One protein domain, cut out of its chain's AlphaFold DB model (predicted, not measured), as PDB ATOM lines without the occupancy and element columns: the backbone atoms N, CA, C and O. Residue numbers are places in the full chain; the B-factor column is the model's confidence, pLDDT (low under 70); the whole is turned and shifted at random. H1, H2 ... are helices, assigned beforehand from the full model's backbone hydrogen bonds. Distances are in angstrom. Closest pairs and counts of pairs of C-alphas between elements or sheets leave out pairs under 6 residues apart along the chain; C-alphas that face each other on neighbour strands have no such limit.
ATOM      1  N   TYR A   4     -22.596  16.553  15.617       76.31
ATOM      2  CA  TYR A   4     -22.509  15.340  14.812       76.31
ATOM      3  C   TYR A   4     -23.758  14.429  14.881       76.31
ATOM      4  O   TYR A   4     -23.981  13.612  13.984       76.31
ATOM      5  N   LEU A   5     -24.619  14.563  15.905       78.94
ATOM      6  CA  LEU A   5     -25.892  13.824  15.992       78.94
ATOM      7  C   LEU A   5     -26.908  14.307  14.951       78.94
ATOM      8  O   LEU A   5     -27.751  13.533  14.487       78.94
ATOM      9  N   LEU A   6     -26.820  15.580  14.555       80.94
ATOM     10  CA  LEU A   6     -27.626  16.125  13.468       80.94
ATOM     11  C   LEU A   6     -27.251  15.443  12.147       80.94
ATOM     12  O   LEU A   6     -28.129  15.017  11.399       80.94
ATOM     13  N   SER A   7     -25.953  15.267  11.910       82.38
ATOM     14  CA  SER A   7     -25.407  14.602  10.726       82.38
ATOM     15  C   SER A   7     -25.871  13.141  10.623       82.38
ATOM     16  O   SER A   7     -26.322  12.718   9.558       82.38
ATOM     17  N   LEU A   8     -25.898  12.398  11.738       82.50
ATOM     18  CA  LEU A   8     -26.489  11.050  11.794       82.50
ATOM     19  C   LEU A   8     -27.994  11.037  11.494       82.50
ATOM     20  O   LEU A   8     -28.485  10.170  10.770       82.50
ATOM     21  N   THR A   9     -28.732  12.011  12.027       84.19
ATOM     22  CA  THR A   9     -30.185  12.122  11.826       84.19
ATOM     23  C   THR A   9     -30.530  12.392  10.361       84.19
ATOM     24  O   THR A   9     -31.449  11.783   9.806       84.19
ATOM     25  N   ILE A  10     -29.761  13.270   9.710       81.94
ATOM     26  CA  ILE A  10     -29.888  13.572   8.282       81.94
ATOM     27  C   ILE A  10     -29.539  12.333   7.450       81.94
ATOM     28  O   ILE A  10     -30.326  11.953   6.582       81.94
ATOM     29  N   ALA A  11     -28.411  11.672   7.741       83.62
ATOM     30  CA  ALA A  11     -27.994  10.460   7.037       83.62
ATOM     31  C   ALA A  11     -29.093   9.390   7.063       83.62
ATOM     32  O   ALA A  11     -29.515   8.897   6.018       83.62
ATOM     33  N   MET A  12     -29.644   9.122   8.245       85.25
ATOM     34  CA  MET A  12     -30.720   8.158   8.443       85.25
ATOM     35  C   MET A  12     -31.997   8.524   7.667       85.25
ATOM     36  O   MET A  12     -32.570   7.671   6.986       85.25
ATOM     37  N   GLY A  13     -32.429   9.790   7.714       82.62
ATOM     38  CA  GLY A  13     -33.629  10.245   7.004       82.62
ATOM     39  C   GLY A  13     -33.516  10.129   5.480       82.62
ATOM     40  O   GLY A  13     -34.452   9.681   4.815       82.62
ATOM     41  N   PHE A  14     -32.359  10.474   4.910       79.31
ATOM     42  CA  PHE A  14     -32.134  10.364   3.467       79.31
ATOM     43  C   PHE A  14     -31.923   8.918   3.003       79.31
ATOM     44  O   PHE A  14     -32.454   8.537   1.958       79.31
ATOM     45  N   SER A  15     -31.230   8.089   3.789       81.31
ATOM     46  CA  SER A  15     -31.103   6.655   3.514       81.31
ATOM     47  C   SER A  15     -32.455   5.938   3.520       81.31
ATOM     48  O   SER A  15     -32.693   5.069   2.680       81.31
ATOM     49  N   TRP A  16     -33.380   6.332   4.405       77.62
ATOM     50  CA  TRP A  16     -34.729   5.764   4.436       77.62
ATOM     51  C   TRP A  16     -35.505   6.004   3.134       77.62
ATOM     52  O   TRP A  16     -36.243   5.126   2.694       77.62
ATOM     53  N   ALA A  17     -35.333   7.160   2.485       73.94
ATOM     54  CA  ALA A  17     -36.040   7.474   1.242       73.94
ATOM     55  C   ALA A  17     -35.669   6.507   0.101       73.94
ATOM     56  O   ALA A  17     -36.552   6.020  -0.610       73.94
ATOM     57  N   ASP A  18     -34.380   6.186  -0.041       71.94
ATOM     58  CA  ASP A  18     -33.899   5.220  -1.036       71.94
ATOM     59  C   ASP A  18     -34.241   3.776  -0.647       71.94
ATOM     60  O   ASP A  18     -34.633   2.985  -1.511       71.94
ATOM     61  N   PHE A  19     -34.193   3.451   0.649       72.06
ATOM     62  CA  PHE A  19     -34.619   2.157   1.184       72.06
ATOM     63  C   PHE A  19     -36.110   1.885   0.925       72.06
ATOM     64  O   PHE A  19     -36.464   0.886   0.306       72.06
ATOM     65  N   ALA A  20     -36.995   2.807   1.310       71.88
ATOM     66  CA  ALA A  20     -38.440   2.677   1.134       71.88
ATOM     67  C   ALA A  20     -38.858   2.643  -0.348       71.88
ATOM     68  O   ALA A  20     -39.808   1.944  -0.707       71.88
ATOM     69  N   SER A  21     -38.134   3.350  -1.226       70.38
ATOM     70  CA  SER A  21     -38.407   3.349  -2.671       70.38
ATOM     71  C   SER A  21     -38.236   1.976  -3.332       70.38
ATOM     72  O   SER A  21     -38.828   1.729  -4.384       70.38
ATOM     73  N   ALA A  22     -37.429   1.096  -2.732       70.31
ATOM     74  CA  ALA A  22     -37.199  -0.262  -3.209       70.31
ATOM     75  C   ALA A  22     -38.398  -1.175  -2.929       70.31
ATOM     76  O   ALA A  22     -38.783  -1.963  -3.784       70.31
ATOM     77  N   TYR A  23     -39.024  -1.023  -1.758       69.56
ATOM     78  CA  TYR A  23     -40.203  -1.800  -1.356       69.56
ATOM     79  C   TYR A  23     -41.497  -1.329  -2.022       69.56
ATOM     80  O   TYR A  23     -42.442  -2.101  -2.147       69.56
ATOM     81  N   ALA A  24     -41.552  -0.066  -2.451       69.12
ATOM     82  CA  ALA A  24     -42.689   0.469  -3.195       69.12
ATOM     83  C   ALA A  24     -42.751  -0.036  -4.651       69.12
ATOM     84  O   ALA A  24     -43.762   0.153  -5.327       69.12
ATOM     85  N   GLU A  25     -41.681  -0.651  -5.157       68.44
ATOM     86  CA  GLU A  25     -41.588  -1.064  -6.551       68.44
ATOM     87  C   GLU A  25     -42.088  -2.502  -6.727       68.44
ATOM     88  O   GLU A  25     -41.470  -3.470  -6.293       68.44
ATOM     89  N   THR A  26     -43.243  -2.645  -7.373       60.41
ATOM     90  CA  THR A  26     -43.921  -3.936  -7.585       60.41
ATOM     91  C   THR A  26     -43.408  -4.707  -8.801       60.41
ATOM     92  O   THR A  26     -43.704  -5.891  -8.953       60.41
ATOM     93  N   ARG A  27     -42.627  -4.064  -9.676       61.41
ATOM     94  CA  ARG A  27     -41.994  -4.680 -10.848       61.41
ATOM     95  C   ARG A  27     -40.485  -4.645 -10.655       61.41
ATOM     96  O   ARG A  27     -39.912  -3.586 -10.842       61.41
ATOM     97  N   GLY A  28     -39.909  -5.786 -10.267       65.19
ATOM     98  CA  GLY A  28     -38.473  -6.107 -10.209       65.19
ATOM     99  C   GLY A  28     -37.478  -4.942 -10.105       65.19
ATOM    100  O   GLY A  28     -37.288  -4.187 -11.054       65.19
ATOM    101  N   LEU A  29     -36.752  -4.868  -8.989       71.56
ATOM    102  CA  LEU A  29     -35.666  -3.905  -8.793       71.56
ATOM    103  C   LEU A  29     -34.602  -4.015  -9.896       71.56
ATOM    104  O   LEU A  29     -34.005  -5.071 -10.102       71.56
ATOM    105  N   SER A  30     -34.315  -2.898 -10.566       81.62
ATOM    106  CA  SER A  30     -33.164  -2.814 -11.466       81.62
ATOM    107  C   SER A  30     -31.854  -2.961 -10.683       81.62
ATOM    108  O   SER A  30     -31.766  -2.546  -9.526       81.62
ATOM    109  N   THR A  31     -30.801  -3.491 -11.315       80.19
ATOM    110  CA  THR A  31     -29.483  -3.675 -10.675       80.19
ATOM    111  C   THR A  31     -28.948  -2.379 -10.059       80.19
ATOM    112  O   THR A  31     -28.470  -2.379  -8.928       80.19
ATOM    113  N   GLY A  32     -29.079  -1.248 -10.763       77.25
ATOM    114  CA  GLY A  32     -28.635   0.054 -10.256       77.25
ATOM    115  C   GLY A  32     -29.402   0.497  -9.009       77.25
ATOM    116  O   GLY A  32     -28.814   1.039  -8.072       77.25
ATOM    117  N   LYS A  33     -30.706   0.218  -8.952       76.12
ATOM    118  CA  LYS A  33     -31.524   0.542  -7.785       76.12
ATOM    119  C   LYS A  33     -31.248  -0.416  -6.625       76.12
ATOM    120  O   LYS A  33     -31.101   0.053  -5.506       76.12
ATOM    121  N   ALA A  34     -31.035  -1.705  -6.891       78.12
ATOM    122  CA  ALA A  34     -30.609  -2.678  -5.884       78.12
ATOM    123  C   ALA A  34     -29.282  -2.277  -5.208       78.12
ATOM    124  O   ALA A  34     -29.170  -2.334  -3.980       78.12
ATOM    125  N   ILE A  35     -28.304  -1.788  -5.983       82.25
ATOM    126  CA  ILE A  35     -27.041  -1.252  -5.451       82.25
ATOM    127  C   ILE A  35     -27.307  -0.033  -4.559       82.25
ATOM    128  O   ILE A  35     -26.845   0.002  -3.418       82.25
ATOM    129  N   ARG A  36     -28.091   0.947  -5.034       81.56
ATOM    130  CA  ARG A  36     -28.435   2.140  -4.238       81.56
ATOM    131  C   ARG A  36     -29.135   1.780  -2.930       81.56
ATOM    132  O   ARG A  36     -28.764   2.303  -1.884       81.56
ATOM    133  N   THR A  37     -30.100   0.867  -2.972       81.25
ATOM    134  CA  THR A  37     -30.822   0.385  -1.791       81.25
ATOM    135  C   THR A  37     -29.893  -0.326  -0.816       81.25
ATOM    136  O   THR A  37     -30.011  -0.114   0.386       81.25
ATOM    137  N   THR A  38     -28.936  -1.116  -1.305       84.31
ATOM    138  CA  THR A  38     -27.944  -1.791  -0.453       84.31
ATOM    139  C   THR A  38     -27.080  -0.780   0.298       84.31
ATOM    140  O   THR A  38     -26.957  -0.862   1.520       84.31
ATOM    141  N   ILE A  39     -26.548   0.225  -0.407       84.06
ATOM    142  CA  ILE A  39     -25.744   1.296   0.202       84.06
ATOM    143  C   ILE A  39     -26.585   2.083   1.215       84.06
ATOM    144  O   ILE A  39     -26.150   2.305   2.344       84.06
ATOM    145  N   ALA A  40     -27.813   2.457   0.844       83.56
ATOM    146  CA  ALA A  40     -28.731   3.173   1.723       83.56
ATOM    147  C   ALA A  40     -29.046   2.370   2.997       83.56
ATOM    148  O   ALA A  40     -29.024   2.926   4.090       83.56
ATOM    149  N   SER A  41     -29.269   1.059   2.874       80.62
ATOM    150  CA  SER A  41     -29.525   0.163   4.011       80.62
ATOM    151  C   SER A  41     -28.335   0.120   4.970       80.62
ATOM    152  O   SER A  41     -28.515   0.213   6.183       80.62
ATOM    153  N   GLY A  42     -27.114   0.027   4.432       84.12
ATOM    154  CA  GLY A  42     -25.884   0.039   5.225       84.12
ATOM    155  C   GLY A  42     -25.692   1.348   5.992       84.12
ATOM    156  O   GLY A  42     -25.417   1.321   7.192       84.12
ATOM    157  N   LEU A  43     -25.898   2.490   5.329       84.88
ATOM    158  CA  LEU A  43     -25.826   3.814   5.959       84.88
ATOM    159  C   LEU A  43     -26.901   3.997   7.035       84.88
ATOM    160  O   LEU A  43     -26.603   4.503   8.117       84.88
ATOM    161  N   PHE A  44     -28.127   3.541   6.770       85.31
ATOM    162  CA  PHE A  44     -29.229   3.598   7.724       85.31
ATOM    163  C   PHE A  44     -28.924   2.781   8.985       85.31
ATOM    164  O   PHE A  44     -28.976   3.320  10.087       85.31
ATOM    165  N   LEU A  45     -28.549   1.505   8.828       85.62
ATOM    166  CA  LEU A  45     -28.238   0.612   9.950       85.62
ATOM    167  C   LEU A  45     -27.028   1.096  10.754       85.62
ATOM    168  O   LEU A  45     -27.055   1.058  11.981       85.62
ATOM    169  N   SER A  46     -25.994   1.592  10.071       85.94
ATOM    170  CA  SER A  46     -24.812   2.150  10.734       85.94
ATOM    171  C   SER A  46     -25.176   3.393  11.542       85.94
ATOM    172  O   SER A  46     -24.816   3.495  12.713       85.94
ATOM    173  N   SER A  47     -25.944   4.314  10.950       83.81
ATOM    174  CA  SER A  47     -26.384   5.533  11.637       83.81
ATOM    175  C   SER A  47     -27.264   5.217  12.844       83.81
ATOM    176  O   SER A  47     -27.091   5.806  13.908       83.81
ATOM    177  N   LEU A  48     -28.161   4.239  12.699       83.31
ATOM    178  CA  LEU A  48     -29.033   3.760  13.765       83.31
ATOM    179  C   LEU A  48     -28.228   3.209  14.945       83.31
ATOM    180  O   LEU A  48     -28.457   3.609  16.086       83.31
ATOM    181  N   ALA A  49     -27.266   2.324  14.673       85.62
ATOM    182  CA  ALA A  49     -26.411   1.749  15.703       85.62
ATOM    183  C   ALA A  49     -25.647   2.838  16.471       85.62
ATOM    184  O   ALA A  49     -25.621   2.816  17.700       85.62
ATOM    185  N   PHE A  50     -25.088   3.829  15.768       83.25
ATOM    186  CA  PHE A  50     -24.371   4.929  16.413       83.25
ATOM    187  C   PHE A  50     -25.274   5.827  17.258       83.25
ATOM    188  O   PHE A  50     -24.883   6.184  18.367       83.25
ATOM    189  N   ILE A  51     -26.492   6.131  16.800       84.69
ATOM    190  CA  ILE A  51     -27.463   6.884  17.605       84.69
ATOM    191  C   ILE A  51     -27.752   6.149  18.923       84.69
ATOM    192  O   ILE A  51     -27.727   6.777  19.975       84.69
ATOM    193  N   PHE A  52     -27.967   4.831  18.899       81.50
ATOM    194  CA  PHE A  52     -28.236   4.056  20.119       81.50
ATOM    195  C   PHE A  52     -27.020   3.879  21.037       81.50
ATOM    196  O   PHE A  52     -27.193   3.741  22.244       81.50
ATOM    197  N   ILE A  53     -25.803   3.861  20.489       83.88
ATOM    198  CA  ILE A  53     -24.572   3.802  21.294       83.88
ATOM    199  C   ILE A  53     -24.335   5.134  22.013       83.88
ATOM    200  O   ILE A  53     -23.877   5.151  23.153       83.88
ATOM    201  N   GLU A  54     -24.615   6.253  21.345       79.06
ATOM    202  CA  GLU A  54     -24.241   7.580  21.839       79.06
ATOM    203  C   GLU A  54     -25.349   8.324  22.583       79.06
ATOM    204  O   GLU A  54     -25.058   9.270  23.319       79.06
ATOM    205  N   CYS A  55     -26.605   7.927  22.391       78.50
ATOM    206  CA  CYS A  55     -27.769   8.554  23.005       78.50
ATOM    207  C   CYS A  55     -28.537   7.559  23.876       78.50
ATOM    208  O   CYS A  55     -28.590   6.362  23.597       78.50
ATOM    209  N   GLY A  56     -29.203   8.069  24.917       78.88
ATOM    210  CA  GLY A  56     -30.192   7.281  25.648       78.88
ATOM    211  C   GLY A  56     -31.366   6.881  24.738       78.88
ATOM    212  O   GLY A  56     -31.606   7.527  23.716       78.88
ATOM    213  N   PRO A  57     -32.151   5.853  25.102       78.44
ATOM    214  CA  PRO A  57     -33.219   5.320  24.249       78.44
ATOM    215  C   PRO A  57     -34.295   6.360  23.891       78.44
ATOM    216  O   PRO A  57     -34.867   6.307  22.806       78.44
ATOM    217  N   VAL A  58     -34.549   7.326  24.781       79.38
ATOM    218  CA  VAL A  58     -35.512   8.418  24.556       79.38
ATOM    219  C   VAL A  58     -34.990   9.418  23.521       79.38
ATOM    220  O   VAL A  58     -35.707   9.765  22.585       79.38
ATOM    221  N   ASP A  59     -33.730   9.832  23.641       76.62
ATOM    222  CA  ASP A  59     -33.085  10.745  22.691       76.62
ATOM    223  C   ASP A  59     -32.912  10.079  21.322       76.62
ATOM    224  O   ASP A  59     -33.179  10.692  20.289       76.62
ATOM    225  N   ALA A  60     -32.555   8.792  21.309       77.69
ATOM    226  CA  ALA A  60     -32.500   7.985  20.099       77.69
ATOM    227  C   ALA A  60     -33.860   7.940  19.388       77.69
ATOM    228  O   ALA A  60     -33.920   8.137  18.175       77.69
ATOM    229  N   ALA A  61     -34.958   7.747  20.129       79.88
ATOM    230  CA  ALA A  61     -36.314   7.760  19.581       79.88
ATOM    231  C   ALA A  61     -36.713   9.136  19.016       79.88
ATOM    232  O   ALA A  61     -37.331   9.212  17.952       79.88
ATOM    233  N   LEU A  62     -36.320  10.228  19.679       81.50
ATOM    234  CA  LEU A  62     -36.529  11.593  19.187       81.50
ATOM    235  C   LEU A  62     -35.771  11.844  17.878       81.50
ATOM    236  O   LEU A  62     -36.377  12.267  16.892       81.50
ATOM    237  N   LEU A  63     -34.481  11.511  17.823       80.50
ATOM    238  CA  LEU A  63     -33.665  11.645  16.610       80.50
ATOM    239  C   LEU A  63     -34.185  10.749  15.477       80.50
ATOM    240  O   LEU A  63     -34.259  11.175  14.326       80.50
ATOM    241  N   LEU A  64     -34.650   9.543  15.806       77.06
ATOM    242  CA  LEU A  64     -35.361   8.659  14.883       77.06
ATOM    243  C   LEU A  64     -36.606   9.314  14.297       77.06
ATOM    244  O   LEU A  64     -36.767   9.348  13.077       77.06
ATOM    245  N   SER A  65     -37.465   9.872  15.147       80.50
ATOM    246  CA  SER A  65     -38.686  10.545  14.705       80.50
ATOM    247  C   SER A  65     -38.389  11.775  13.835       80.50
ATOM    248  O   SER A  65     -39.072  11.993  12.834       80.50
ATOM    249  N   MET A  66     -37.315  12.517  14.129       79.62
ATOM    250  CA  MET A  66     -36.838  13.623  13.294       79.62
ATOM    251  C   MET A  66     -36.328  13.145  11.930       79.62
ATOM    252  O   MET A  66     -36.723  13.701  10.904       79.62
ATOM    253  N   GLY A  67     -35.507  12.091  11.889       75.81
ATOM    254  CA  GLY A  67     -35.025  11.489  10.641       75.81
ATOM    255  C   GLY A  67     -36.175  10.984   9.765       75.81
ATOM    256  O   GLY A  67     -36.213  11.244   8.560       75.81
ATOM    257  N   PHE A  68     -37.178  10.351  10.374       73.81
ATOM    258  CA  PHE A  68     -38.415   9.968   9.691       73.81
ATOM    259  C   PHE A  68     -39.226  11.174   9.210       73.81
ATOM    260  O   PHE A  68     -39.781  11.127   8.115       73.81
ATOM    261  N   GLY A  69     -39.266  12.270   9.971       75.19
ATOM    262  CA  GLY A  69     -39.866  13.536   9.541       75.19
ATOM    263  C   GLY A  69     -39.220  14.086   8.266       75.19
ATOM    264  O   GLY A  69     -39.929  14.442   7.323       75.19
ATOM    265  N   ILE A  70     -37.884  14.064   8.183       69.81
ATOM    266  CA  ILE A  70     -37.127  14.438   6.971       69.81
ATOM    267  C   ILE A  70     -37.530  13.543   5.792       69.81
ATOM    268  O   ILE A  70     -37.778  14.032   4.687       69.81
ATOM    269  N   ALA A  71     -37.646  12.236   6.028       68.62
ATOM    270  CA  ALA A  71     -38.038  11.285   4.999       68.62
ATOM    271  C   ALA A  71     -39.499  11.465   4.537       68.62
ATOM    272  O   ALA A  71     -39.791  11.350   3.346       68.62
ATOM    273  N   LEU A  72     -40.418  11.792   5.454       68.62
ATOM    274  CA  LEU A  72     -41.832  12.047   5.165       68.62
ATOM    275  C   LEU A  72     -42.034  13.333   4.358       68.62
ATOM    276  O   LEU A  72     -42.795  13.325   3.392       68.62
ATOM    277  N   LEU A  73     -41.311  14.406   4.687       65.94
ATOM    278  CA  LEU A  73     -41.325  15.656   3.916       65.94
ATOM    279  C   LEU A  73     -40.781  15.463   2.492       65.94
ATOM    280  O   LEU A  73     -41.199  16.147   1.562       65.94
ATOM    281  N   ARG A  74     -39.879  14.492   2.304       61.75
ATOM    282  CA  ARG A  74     -39.328  14.097   1.000       61.75
ATOM    283  C   ARG A  74     -40.158  13.029   0.276       61.75
ATOM    284  O   ARG A  74     -39.849  12.724  -0.871       61.75
ATOM    285  N   ARG A  75     -41.218  12.482   0.887       54.09
ATOM    286  CA  ARG A  75     -42.025  11.371   0.338       54.09
ATOM    287  C   ARG A  75     -42.765  11.725  -0.958       54.09
ATOM    288  O   ARG A  75     -43.117  10.820  -1.706       54.09
ATOM    289  N   SER A  76     -42.956  13.013  -1.265       51.47
ATOM    290  CA  SER A  76     -43.475  13.458  -2.569       51.47
ATOM    291  C   SER A  76     -42.453  13.344  -3.712       51.47
ATOM    292  O   SER A  76     -42.837  13.428  -4.874       51.47
ATOM    293  N   VAL A  77     -41.169  13.104  -3.408       51.97
ATOM    294  CA  VAL A  77     -40.089  12.907  -4.386       51.97
ATOM    295  C   VAL A  77     -39.418  11.561  -4.111       51.97
ATOM    296  O   VAL A  77     -38.370  11.458  -3.474       51.97
ATOM    297  N   ILE A  78     -40.087  10.512  -4.581       51.50
ATOM    298  CA  ILE A  78     -39.629   9.119  -4.644       51.50
ATOM    299  C   ILE A  78     -38.169   9.090  -5.131       51.50
ATOM    300  O   ILE A  78     -37.919   9.448  -6.275       51.50
ATOM    301  N   SER A  79     -37.213   8.696  -4.274       54.91
ATOM    302  CA  SER A  79     -35.791   8.494  -4.621       54.91
ATOM    303  C   SER A  79     -35.216   9.601  -5.534       54.91
ATOM    304  O   SER A  79     -35.045   9.430  -6.744       54.91
ATOM    305  N   SER A  80     -34.860  10.752  -4.964       62.97
ATOM    306  CA  SER A  80     -34.040  11.717  -5.706       62.97
ATOM    307  C   SER A  80     -32.614  11.178  -5.855       62.97
ATOM    308  O   SER A  80     -32.069  10.610  -4.909       62.97
ATOM    309  N   ASN A  81     -31.967  11.403  -7.006       70.56
ATOM    310  CA  ASN A  81     -30.542  11.086  -7.219       70.56
ATOM    311  C   ASN A  81     -29.608  11.775  -6.204       70.56
ATOM    312  O   ASN A  81     -28.434  11.436  -6.117       70.56
ATOM    313  N   ILE A  82     -30.133  12.737  -5.442       72.31
ATOM    314  CA  ILE A  82     -29.411  13.523  -4.443       72.31
ATOM    315  C   ILE A  82     -29.514  12.892  -3.043       72.31
ATOM    316  O   ILE A  82     -28.667  13.157  -2.198       72.31
ATOM    317  N   ALA A  83     -30.489  12.008  -2.793       73.19
ATOM    318  CA  ALA A  83     -30.723  11.450  -1.460       73.19
ATOM    319  C   ALA A  83     -29.533  10.625  -0.951       73.19
ATOM    320  O   ALA A  83     -29.022  10.897   0.134       73.19
ATOM    321  N   LEU A  84     -29.039   9.685  -1.761       76.62
ATOM    322  CA  LEU A  84     -27.879   8.872  -1.402       76.62
ATOM    323  C   LEU A  84     -26.596   9.709  -1.212       76.62
ATOM    324  O   LEU A  84     -25.961   9.546  -0.175       76.62
ATOM    325  N   PRO A  85     -26.223  10.639  -2.121       81.56
ATOM    326  CA  PRO A  85     -25.096  11.544  -1.890       81.56
ATOM    327  C   PRO A  85     -25.213  12.356  -0.601       81.56
ATOM    328  O   PRO A  85     -24.238  12.457   0.138       81.56
ATOM    329  N   THR A  86     -26.392  12.918  -0.308       81.38
ATOM    330  CA  THR A  86     -26.606  13.679   0.928       81.38
ATOM    331  C   THR A  86     -26.455  12.785   2.152       81.38
ATOM    332  O   THR A  86     -25.771  13.179   3.090       81.38
ATOM    333  N   ALA A  87     -27.007  11.568   2.128       81.81
ATOM    334  CA  ALA A  87     -26.840  10.619   3.223       81.81
ATOM    335  C   ALA A  87     -25.365  10.261   3.458       81.81
ATOM    336  O   ALA A  87     -24.892  10.311   4.592       81.81
ATOM    337  N   THR A  88     -24.628   9.955   2.386       83.62
ATOM    338  CA  THR A  88     -23.198   9.629   2.449       83.62
ATOM    339  C   THR A  88     -22.375  10.799   2.975       83.62
ATOM    340  O   THR A  88     -21.532  10.600   3.844       83.62
ATOM    341  N   LEU A  89     -22.624  12.020   2.488       85.19
ATOM    342  CA  LEU A  89     -21.917  13.217   2.949       85.19
ATOM    343  C   LEU A  89     -22.188  13.484   4.427       85.19
ATOM    344  O   LEU A  89     -21.249  13.694   5.184       85.19
ATOM    345  N   SER A  90     -23.448  13.428   4.862       82.56
ATOM    346  CA  SER A  90     -23.792  13.616   6.273       82.56
ATOM    347  C   SER A  90     -23.159  12.546   7.163       82.56
ATOM    348  O   SER A  90     -22.661  12.862   8.238       82.56
ATOM    349  N   PHE A  91     -23.097  11.293   6.709       82.94
ATOM    350  CA  PHE A  91     -22.408  10.239   7.451       82.94
ATOM    351  C   PHE A  91     -20.886  10.452   7.506       82.94
ATOM    352  O   PHE A  91     -20.268  10.221   8.542       82.94
ATOM    353  N   ALA A  92     -20.278  10.937   6.421       85.94
ATOM    354  CA  ALA A  92     -18.860  11.281   6.389       85.94
ATOM    355  C   ALA A  92     -18.530  12.443   7.341       85.94
ATOM    356  O   ALA A  92     -17.576  12.338   8.105       85.94
ATOM    357  N   PHE A  93     -19.356  13.495   7.364       85.44
ATOM    358  CA  PHE A  93     -19.221  14.594   8.327       85.44
ATOM    359  C   PHE A  93     -19.351  14.116   9.774       85.44
ATOM    360  O   PHE A  93     -18.599  14.565  10.629       85.44
ATOM    361  N   TYR A  94     -20.254  13.169  10.054       84.44
ATOM    362  CA  TYR A  94     -20.330  12.544  11.375       84.44
ATOM    363  C   TYR A  94     -19.009  11.861  11.769       84.44
ATOM    364  O   TYR A  94     -18.545  12.045  12.891       84.44
ATOM    365  N   LEU A  95     -18.404  11.079  10.867       84.81
ATOM    366  CA  LEU A  95     -17.140  10.397  11.155       84.81
ATOM    367  C   LEU A  95     -15.991  11.384  11.373       84.81
ATOM    368  O   LEU A  95     -15.204  11.183  12.291       84.81
ATOM    369  N   ASP A  96     -15.913  12.438  10.563       86.25
ATOM    370  CA  ASP A  96     -14.895  13.484  10.685       86.25
ATOM    371  C   ASP A  96     -15.019  14.239  12.019       86.25
ATOM    372  O   ASP A  96     -14.071  14.280  12.803       86.25
ATOM    373  N   GLU A  97     -16.220  14.727  12.349       81.75
ATOM    374  CA  GLU A  97     -16.474  15.429  13.613       81.75
ATOM    375  C   GLU A  97     -16.229  14.540  14.839       81.75
ATOM    376  O   GLU A  97     -15.779  15.036  15.868       81.75
ATOM    377  N   ARG A  98     -16.498  13.233  14.738       75.81
ATOM    378  CA  ARG A  98     -16.259  12.271  15.821       75.81
ATOM    379  C   ARG A  98     -14.787  11.908  15.992       75.81
ATOM    380  O   ARG A  98     -14.362  11.637  17.108       75.81
ATOM    381  N   LEU A  99     -14.013  11.845  14.909       73.06
ATOM    382  CA  LEU A  99     -12.574  11.566  14.978       73.06
ATOM    383  C   LEU A  99     -11.778  12.757  15.527       73.06
ATOM    384  O   LEU A  99     -10.675  12.567  16.035       73.06
ATOM    385  N   LEU A 100     -12.330  13.967  15.417       67.12
ATOM    386  CA  LEU A 100     -11.723  15.214  15.886       67.12
ATOM    387  C   LEU A 100     -12.176  15.638  17.299       67.12
ATOM    388  O   LEU A 100     -11.641  16.618  17.821       67.12
ATOM    389  N   SER A 101     -13.145  14.935  17.909       59.50
ATOM    390  CA  SER A 101     -13.703  15.212  19.249       59.50
ATOM    391  C   SER A 101     -13.134  14.310  20.335       59.50
ATOM    392  O   SER A 101     -12.859  14.830  21.439       59.50
TER     393      SER A 101
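AT A GLANCE: This is residues 4 to 101 of the 101 residues of an uncharacterized protein of Rhizobium sp. S-51 (UniProt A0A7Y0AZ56). H1, H2 and H4 make a loose-angled three-helix bundle, H1 running one way and H2 and H4 the other, and a fourth helix, H3, crosses H1 so that H1 lies between H3 and H4. The loop of residues 24 to 30 is at one end of the long axis, and the printed part's last residue, Ser 101, is at the other. The printed part has 98 residues with four named helices, H1, H2, H3 and H4 in chain order, and no named strand; the class is all helix. The whole is compact, with a radius of gyration of the C-alphas of 13.4 A, yet elongated in outline, spanning 44 by 25 by 18 A.

IN THESE COORDINATES: H1 is residues 4 to 23, 29.5 A from first to last C-alpha, and begins at C-alpha 4 at (-22.509, 15.340, 14.812). H2, the longest helix, is residues 31 to 54 and measures 34.8 A; its C-alpha 31 is at (-29.483, -3.675, -10.675). H3 is residues 57 to 73, 24.2 A long. H4 is residues 83 to 99, 24.5 A long, and ends at C-alpha 99 at (-12.574, 11.566, 14.978).

HOW THE PARTS SIT: H1, H2 and H4 form a bundle, three helices that touch one another. H1 touches H2, closest at the C-alphas of Ser 15 and Ala 40, 4.6 A apart; they run opposite ways at a steep tilt of 36 degrees, only just past shallow, and form a helical hairpin. H1 touches H4, closest at the C-alphas of Ala 11 and Ala 87, 4.0 A apart, opposite ways at a shallow tilt of 29 degrees. H2 touches H4 with residues 36 to 47 alone, closest at the C-alphas of Ala 40 and Leu 84, 6.6 A apart; they run the same way at a shallow tilt of 34 degrees, only just short of steep. H3 touches H1, whose residues 9 to 17 alone take part, closest at the C-alphas of Gly 13 and Gly 67, 4.1 A apart; they run the same way at a steep tilt of 54 degrees. H2 and H3, a helical hairpin, only just touch, with 3 pairs of C-alphas within 8 A, the closest being those of Ile 51 and Ala 60 at 5.7 A; they run opposite ways at a shallow tilt of 31 degrees. H3 and H4 are apart. In H2, H3 and H4 every O i to N i+4 pair is within hydrogen-bond range; in H1, 12 of 16 are.

THE WHOLE: The two C-alphas farthest apart are those of Arg 27 and Ser 101, at 45.8 A. The printed part has no cut. The link from H2 to H3 is tight, and those from H1 to H2 and from H3 to H4 are short. The mean pLDDT of the printed part is 76.6; it is under 70 at residues 23 to 28, 70 to 80 and 100 to 101.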